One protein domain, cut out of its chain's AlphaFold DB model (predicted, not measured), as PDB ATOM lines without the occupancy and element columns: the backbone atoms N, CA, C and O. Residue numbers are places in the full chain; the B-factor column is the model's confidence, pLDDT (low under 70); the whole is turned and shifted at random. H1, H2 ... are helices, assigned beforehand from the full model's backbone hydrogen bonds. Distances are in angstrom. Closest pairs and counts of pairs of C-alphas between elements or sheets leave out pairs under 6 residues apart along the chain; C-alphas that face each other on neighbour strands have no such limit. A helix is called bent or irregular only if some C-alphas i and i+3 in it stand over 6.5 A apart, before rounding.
ATOM      1  N   GLU A   2     -42.246  61.526   4.892       93.88
ATOM      2  CA  GLU A   2     -43.416  62.356   4.544       93.88
ATOM      3  C   GLU A   2     -43.119  63.423   3.479       93.88
ATOM      4  O   GLU A   2     -43.818  63.466   2.471       93.88
ATOM      5  N   ASP A   3     -42.032  64.189   3.622       94.75
ATOM      6  CA  ASP A   3     -41.623  65.194   2.622       94.75
ATOM      7  C   ASP A   3     -41.347  64.584   1.234       94.75
ATOM      8  O   ASP A   3     -41.692  65.158   0.199       94.75
ATOM      9  N   TYR A   4     -40.759  63.383   1.193       94.94
ATOM     10  CA  TYR A   4     -40.527  62.664  -0.059       94.94
ATOM     11  C   TYR A   4     -41.837  62.160  -0.668       94.94
ATOM     12  O   TYR A   4     -42.052  62.327  -1.870       94.94
ATOM     13  N   LYS A   5     -42.747  61.633   0.159       96.19
ATOM     14  CA  LYS A   5     -44.076  61.182  -0.276       96.19
ATOM     15  C   LYS A   5     -44.973  62.322  -0.749       96.19
ATOM     16  O   LYS A   5     -45.770  62.113  -1.660       96.19
ATOM     17  N   ALA A   6     -44.808  63.525  -0.196       96.88
ATOM     18  CA  ALA A   6     -45.496  64.726  -0.662       96.88
ATOM     19  C   ALA A   6     -45.124  65.087  -2.112       96.88
ATOM     20  O   ALA A   6     -45.948  65.635  -2.839       96.88
ATOM     21  N   THR A   7     -43.903  64.748  -2.545       96.25
ATOM     22  CA  THR A   7     -43.441  64.963  -3.927       96.25
ATOM     23  C   THR A   7     -43.750  63.768  -4.831       96.25
ATOM     24  O   THR A   7     -44.139  63.946  -5.984       96.25
ATOM     25  N   CYS A   8     -43.574  62.542  -4.331       96.19
ATOM     26  CA  CYS A   8     -43.840  61.315  -5.074       96.19
ATOM     27  C   CYS A   8     -44.354  60.213  -4.132       96.19
ATOM     28  O   CYS A   8     -43.588  59.730  -3.294       96.19
ATOM     29  N   PRO A   9     -45.608  59.744  -4.292       95.94
ATOM     30  CA  PRO A   9     -46.222  58.787  -3.371       95.94
ATOM     31  C   PRO A   9     -45.608  57.382  -3.439       95.94
ATOM     32  O   PRO A   9     -45.902  56.562  -2.581       95.94
ATOM     33  N   PHE A  10     -44.773  57.099  -4.444       96.69
ATOM     34  CA  PHE A  10     -44.093  55.812  -4.610       96.69
ATOM     35  C   PHE A  10     -42.748  55.733  -3.872       96.69
ATOM     36  O   PHE A  10     -42.102  54.689  -3.921       96.69
ATOM     37  N   ILE A  11     -42.283  56.822  -3.240       96.31
ATOM     38  CA  ILE A  11     -41.044  56.798  -2.454       96.31
ATOM     39  C   ILE A  11     -41.328  56.149  -1.100       96.31
ATOM     40  O   ILE A  11     -41.987  56.738  -0.242       96.31
ATOM     41  N   GLU A  12     -40.785  54.954  -0.904       97.00
ATOM     42  CA  GLU A  12     -40.905  54.161   0.318       97.00
ATOM     43  C   GLU A  12     -39.561  54.079   1.066       97.00
ATOM     44  O   GLU A  12     -38.566  54.681   0.661       97.00
ATOM     45  N   GLU A  13     -39.519  53.379   2.205       96.25
ATOM     46  CA  GLU A  13     -38.296  53.240   3.021       96.25
ATOM     47  C   GLU A  13     -37.124  52.587   2.267       96.25
ATOM     48  O   GLU A  13     -35.958  52.844   2.579       96.25
ATOM     49  N   ASP A  14     -37.412  51.788   1.238       95.12
ATOM     50  CA  ASP A  14     -36.418  51.127   0.388       95.12
ATOM     51  C   ASP A  14     -35.532  52.115  -0.390       95.12
ATOM     52  O   ASP A  14     -34.423  51.752  -0.799       95.12
ATOM     53  N   VAL A  15     -35.958  53.377  -0.526       95.50
ATOM     54  CA  VAL A  15     -35.176  54.444  -1.161       95.50
ATOM     55  C   VAL A  15     -33.810  54.615  -0.507       95.50
ATOM     56  O   VAL A  15     -32.819  54.791  -1.212       95.50
ATOM     57  N   TYR A  16     -33.720  54.503   0.822       95.62
ATOM     58  CA  TYR A  16     -32.462  54.680   1.549       95.62
ATOM     59  C   TYR A  16     -31.452  53.590   1.200       95.62
ATOM     60  O   TYR A  16     -30.264  53.870   1.035       95.62
ATOM     61  N   ASN A  17     -31.933  52.360   1.015       96.69
ATOM     62  CA  ASN A  17     -31.109  51.274   0.514       96.69
ATOM     63  C   ASN A  17     -30.736  51.513  -0.956       96.69
ATOM     64  O   ASN A  17     -29.560  51.448  -1.311       96.69
ATOM     65  N   ALA A  18     -31.713  51.864  -1.798       95.62
ATOM     66  CA  ALA A  18     -31.520  52.059  -3.234       95.62
ATOM     67  C   ALA A  18     -30.486  53.149  -3.577       95.62
ATOM     68  O   ALA A  18     -29.764  53.001  -4.566       95.62
ATOM     69  N   ILE A  19     -30.396  54.213  -2.770       95.56
ATOM     70  CA  ILE A  19     -29.454  55.331  -2.968       95.56
ATOM     71  C   ILE A  19     -28.165  55.209  -2.146       95.56
ATOM     72  O   ILE A  19     -27.303  56.086  -2.237       95.56
ATOM     73  N   SER A  20     -28.020  54.159  -1.334       97.94
ATOM     74  CA  SER A  20     -26.796  53.929  -0.562       97.94
ATOM     75  C   SER A  20     -25.577  53.841  -1.486       97.94
ATOM     76  O   SER A  20     -25.666  53.361  -2.619       97.94
ATOM     77  N   ILE A  21     -24.412  54.289  -1.007       97.69
ATOM     78  CA  ILE A  21     -23.165  54.218  -1.786       97.69
ATOM     79  C   ILE A  21     -22.843  52.772  -2.162       97.69
ATOM     80  O   ILE A  21     -22.470  52.502  -3.300       97.69
ATOM     81  N   GLU A  22     -23.058  51.843  -1.234       97.25
ATOM     82  CA  GLU A  22     -22.884  50.413  -1.469       97.25
ATOM     83  C   GLU A  22     -23.756  49.916  -2.631       97.25
ATOM     84  O   GLU A  22     -23.237  49.347  -3.594       97.25
ATOM     85  N   THR A  23     -25.064  50.199  -2.608       97.56
ATOM     86  CA  THR A  23     -25.966  49.811  -3.706       97.56
ATOM     87  C   THR A  23     -25.606  50.525  -5.010       97.56
ATOM     88  O   THR A  23     -25.646  49.910  -6.076       97.56
ATOM     89  N   CYS A  24     -25.202  51.796  -4.948       97.50
ATOM     90  CA  CYS A  24     -24.781  52.576  -6.113       97.50
ATOM     91  C   CYS A  24     -23.551  51.969  -6.805       97.50
ATOM     92  O   CYS A  24     -23.514  51.900  -8.036       97.50
ATOM     93  N   VAL A  25     -22.560  51.512  -6.038       98.06
ATOM     94  CA  VAL A  25     -21.356  50.860  -6.572       98.06
ATOM     95  C   VAL A  25     -21.701  49.478  -7.115       98.06
ATOM     96  O   VAL A  25     -21.422  49.187  -8.278       98.06
ATOM     97  N   ASN A  26     -22.387  48.655  -6.321       98.00
ATOM     98  CA  ASN A  26     -22.678  47.270  -6.687       98.00
ATOM     99  C   ASN A  26     -23.627  47.145  -7.884       98.00
ATOM    100  O   ASN A  26     -23.487  46.217  -8.677       98.00
ATOM    101  N   ARG A  27     -24.551  48.095  -8.088       97.12
ATOM    102  CA  ARG A  27     -25.419  48.095  -9.279       97.12
ATOM    103  C   ARG A  27     -24.691  48.428 -10.576       97.12
ATOM    104  O   ARG A  27     -25.199  48.098 -11.646       97.12
ATOM    105  N   ARG A  28     -23.515  49.061 -10.530       97.25
ATOM    106  CA  ARG A  28     -22.720  49.354 -11.733       97.25
ATOM    107  C   ARG A  28     -21.888  48.125 -12.118       97.25
ATOM    108  O   ARG A  28     -20.664  48.171 -12.131       97.25
ATOM    109  N   ASN A  29     -22.595  47.036 -12.422       97.06
ATOM    110  CA  ASN A  29     -22.058  45.700 -12.700       97.06
ATOM    111  C   ASN A  29     -21.948  45.375 -14.200       97.06
ATOM    112  O   ASN A  29     -22.009  44.225 -14.623       97.06
ATOM    113  N   THR A  30     -21.856  46.398 -15.044       96.81
ATOM    114  CA  THR A  30     -21.517  46.209 -16.457       96.81
ATOM    115  C   THR A  30     -20.027  45.901 -16.594       96.81
ATOM    116  O   THR A  30     -19.245  46.220 -15.701       96.81
ATOM    117  N   ILE A  31     -19.601  45.348 -17.733       96.06
ATOM    118  CA  ILE A  31     -18.172  45.160 -18.033       96.06
ATOM    119  C   ILE A  31     -17.432  46.500 -17.880       96.06
ATOM    120  O   ILE A  31     -17.854  47.512 -18.440       96.06
ATOM    121  N   GLY A  32     -16.347  46.502 -17.098       94.75
ATOM    122  CA  GLY A  32     -15.577  47.708 -16.763       94.75
ATOM    123  C   GLY A  32     -16.207  48.599 -15.682       94.75
ATOM    124  O   GLY A  32     -15.706  49.691 -15.424       94.75
ATOM    125  N   GLY A  33     -17.306  48.163 -15.066       97.50
ATOM    126  CA  GLY A  33     -17.950  48.848 -13.952       97.50
ATOM    127  C   GLY A  33     -17.201  48.686 -12.617       97.50
ATOM    128  O   GLY A  33     -16.343  47.817 -12.487       97.50
ATOM    129  N   PRO A  34     -17.512  49.529 -11.615       97.81
ATOM    130  CA  PRO A  34     -16.869  49.525 -10.302       97.81
ATOM    131  C   PRO A  34     -17.472  48.532  -9.292       97.81
ATOM    132  O   PRO A  34     -17.064  48.565  -8.132       97.81
ATOM    133  N   SER A  35     -18.458  47.705  -9.665       98.38
ATOM    134  CA  SER A  35     -18.978  46.678  -8.749       98.38
ATOM    135  C   SER A  35     -17.862  45.715  -8.332       98.38
ATOM    136  O   SER A  35     -16.924  45.473  -9.094       98.38
ATOM    137  N   VAL A  36     -17.984  45.126  -7.138       97.88
ATOM    138  CA  VAL A  36     -17.023  44.116  -6.658       97.88
ATOM    139  C   VAL A  36     -16.858  43.000  -7.689       97.88
ATOM    140  O   VAL A  36     -15.740  42.691  -8.084       97.88
ATOM    141  N   GLU A  37     -17.971  42.481  -8.209       97.88
ATOM    142  CA  GLU A  37     -17.965  41.422  -9.217       97.88
ATOM    143  C   GLU A  37     -17.244  41.845 -10.514       97.88
ATOM    144  O   GLU A  37     -16.402  41.101 -11.020       97.88
ATOM    145  N   ALA A  38     -17.517  43.040 -11.051       98.31
ATOM    146  CA  ALA A  38     -16.876  43.509 -12.281       98.31
ATOM    147  C   ALA A  38     -15.369  43.744 -12.087       98.31
ATOM    148  O   ALA A  38     -14.569  43.432 -12.974       98.31
ATOM    149  N   VAL A  39     -14.968  44.250 -10.918       98.31
ATOM    150  CA  VAL A  39     -13.558  44.454 -10.568       98.31
ATOM    151  C   VAL A  39     -12.839  43.115 -10.387       98.31
ATOM    152  O   VAL A  39     -11.741  42.944 -10.916       98.31
ATOM    153  N   GLU A  40     -13.455  42.135  -9.726       98.38
ATOM    154  CA  GLU A  40     -12.906  40.778  -9.597       98.38
ATOM    155  C   GLU A  40     -12.709  40.109 -10.963       98.38
ATOM    156  O   GLU A  40     -11.660  39.510 -11.222       98.38
ATOM    157  N   GLN A  41     -13.678  40.256 -11.874       98.00
ATOM    158  CA  GLN A  41     -13.546  39.773 -13.251       98.00
ATOM    159  C   GLN A  41     -12.367  40.438 -13.975       98.00
ATOM    160  O   GLN A  41     -11.589  39.748 -14.641       98.00
ATOM    161  N   ALA A  42     -12.201  41.756 -13.825       98.12
ATOM    162  CA  ALA A  42     -11.094  42.495 -14.426       98.12
ATOM    163  C   ALA A  42      -9.730  42.050 -13.871       98.12
ATOM    164  O   ALA A  42      -8.797  41.821 -14.645       98.12
ATOM    165  N   ILE A  43      -9.621  41.861 -12.552       98.50
ATOM    166  CA  ILE A  43      -8.406  41.351 -11.900       98.50
ATOM    167  C   ILE A  43      -8.070  39.958 -12.437       98.50
ATOM    168  O   ILE A  43      -6.952  39.735 -12.900       98.50
ATOM    169  N   LYS A  44      -9.041  39.040 -12.467       98.38
ATOM    170  CA  LYS A  44      -8.847  37.671 -12.971       98.38
ATOM    171  C   LYS A  44      -8.413  37.643 -14.439       98.38
ATOM    172  O   LYS A  44      -7.571  36.824 -14.822       98.38
ATOM    173  N   ALA A  45      -8.975  38.522 -15.267       97.81
ATOM    174  CA  ALA A  45      -8.557  38.671 -16.657       97.81
ATOM    175  C   ALA A  45      -7.100  39.158 -16.746       97.81
ATOM    176  O   ALA A  45      -6.313  38.581 -17.496       97.81
ATOM    177  N   GLY A  46      -6.724  40.146 -15.929       98.12
ATOM    178  CA  GLY A  46      -5.347  40.631 -15.815       98.12
ATOM    179  C   GLY A  46      -4.363  39.544 -15.377       98.12
ATOM    180  O   GLY A  46      -3.329  39.355 -16.013       98.12
ATOM    181  N   GLU A  47      -4.702  38.761 -14.353       98.50
ATOM    182  CA  GLU A  47      -3.888  37.621 -13.914       98.50
ATOM    183  C   GLU A  47      -3.721  36.564 -15.010       98.50
ATOM    184  O   GLU A  47      -2.636  36.011 -15.187       98.50
ATOM    185  N   SER A  48      -4.795  36.267 -15.743       98.44
ATOM    186  CA  SER A  48      -4.769  35.282 -16.828       98.44
ATOM    187  C   SER A  48      -3.881  35.750 -17.978       98.44
ATOM    188  O   SER A  48      -3.105  34.959 -18.511       98.44
ATOM    189  N   PHE A  49      -3.943  37.040 -18.313       98.44
ATOM    190  CA  PHE A  49      -3.059  37.660 -19.294       98.44
ATOM    191  C   PHE A  49      -1.591  37.572 -18.862       98.44
ATOM    192  O   PHE A  49      -0.762  37.089 -19.629       98.44
ATOM    193  N   LEU A  50      -1.275  37.946 -17.618       98.38
ATOM    194  CA  LEU A  50       0.095  37.888 -17.094       98.38
ATOM    195  C   LEU A  50       0.669  36.465 -17.065       98.38
ATOM    196  O   LEU A  50       1.862  36.298 -17.271       98.38
ATOM    197  N   LYS A  51      -0.164  35.441 -16.835       98.19
ATOM    198  CA  LYS A  51       0.243  34.024 -16.902       98.19
ATOM    199  C   LYS A  51       0.462  33.510 -18.328       98.19
ATOM    200  O   LYS A  51       1.022  32.431 -18.492       98.19
ATOM    201  N   SER A  52      -0.053  34.218 -19.332       95.69
ATOM    202  CA  SER A  52       0.023  33.821 -20.744       95.69
ATOM    203  C   SER A  52       1.222  34.411 -21.494       95.69
ATOM    204  O   SER A  52       1.402  34.106 -22.672       95.69
ATOM    205  N   ILE A  53       2.013  35.248 -20.819       89.56
ATOM    206  CA  ILE A  53       3.264  35.845 -21.308       89.56
ATOM    207  C   ILE A  53       4.435  35.098 -20.673       89.56
ATOM    208  O   ILE A  53       5.436  34.882 -21.388       89.56
TER     209      ILE A  53
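What this domain is: This is residues 2 to 53 of the 53 residues of the protein "Argininosuccinate lyase" of Christensenellaceae bacterium (UniProt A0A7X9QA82). Look first for one long straight helix, H4, which makes one end of a thin, drawn-out rod; three short helices, H3, H2 and H1, are strung out in a row beyond its first residue, with no two helices packed on each other. The model has no core: residues 27 to 35 make a loop between H3 and H4, and H1 is at the far end of the rod from H4. The printed part has 52 residues with four named helices, in the order H1, H2, H3, H4, and no named strand; its class is all helix. It is extended, with a radius of gyration of the C-alphas of 17.9 A, and its C-alphas span 60 by 13 by 9 A.

How they stand to each other: Start at the longest helix, H4, residues 36 to 51, which touches no helix. Go back along the chain to H3, residues 21 to 26, which is close to H4 but not clearly touching; their closest C-alphas, those of Asn 26 and Val 36, are 6.5 A apart. The two run the same way at a steep tilt of 48 degrees. Next find H2, residues 14 to 18, close to H3 but not clearly touching, where the closest C-alphas, those of Asn 17 and Thr 23, are 6.8 A apart. H2 and H4 are apart. Farther back is H1, residues 2 to 7, which is apart from H2, H3 and H4. On the backbone you will find every O i to N i+4 pair within hydrogen-bond range in H2, H3 and H4, and 1 of 2 in H1.

Where its parts are: Find C-alpha 36 at (-17.023, 44.116, -6.658); from there H4 runs 22.5 A to C-alpha 51 at (0.243, 34.024, -16.902). H3 runs from Ile 21 to Asn 26, 8.5 A from first to last C-alpha. H2 runs from Asp 14 to Ala 18, 6.2 A. For H1, look at C-alpha 2 at (-43.416, 62.356, 4.544), from which it runs 8.9 A to Thr 7. None of these helices is bent or irregular.

The domain as a whole: The two C-alphas farthest apart are those of Ala 6 and Ile 53, 60.3 A. Residues 5 to 10, of which 5 to 7 belong to H1, stand free, and so do residues 43 to 53, of which 43 to 51 belong to H4. Without them the body has 35 residues and spans 42 by 11 by 10 A. The link from H2 to H3 is tight, with 2 residues; those from H1 to H2, with 6, and from H3 to H4, with 9, are short. The printed part has no cut and ends at Ile 53, the chain's last residue. The mean pLDDT of the printed part is 96.9, and no printed residue is under 70.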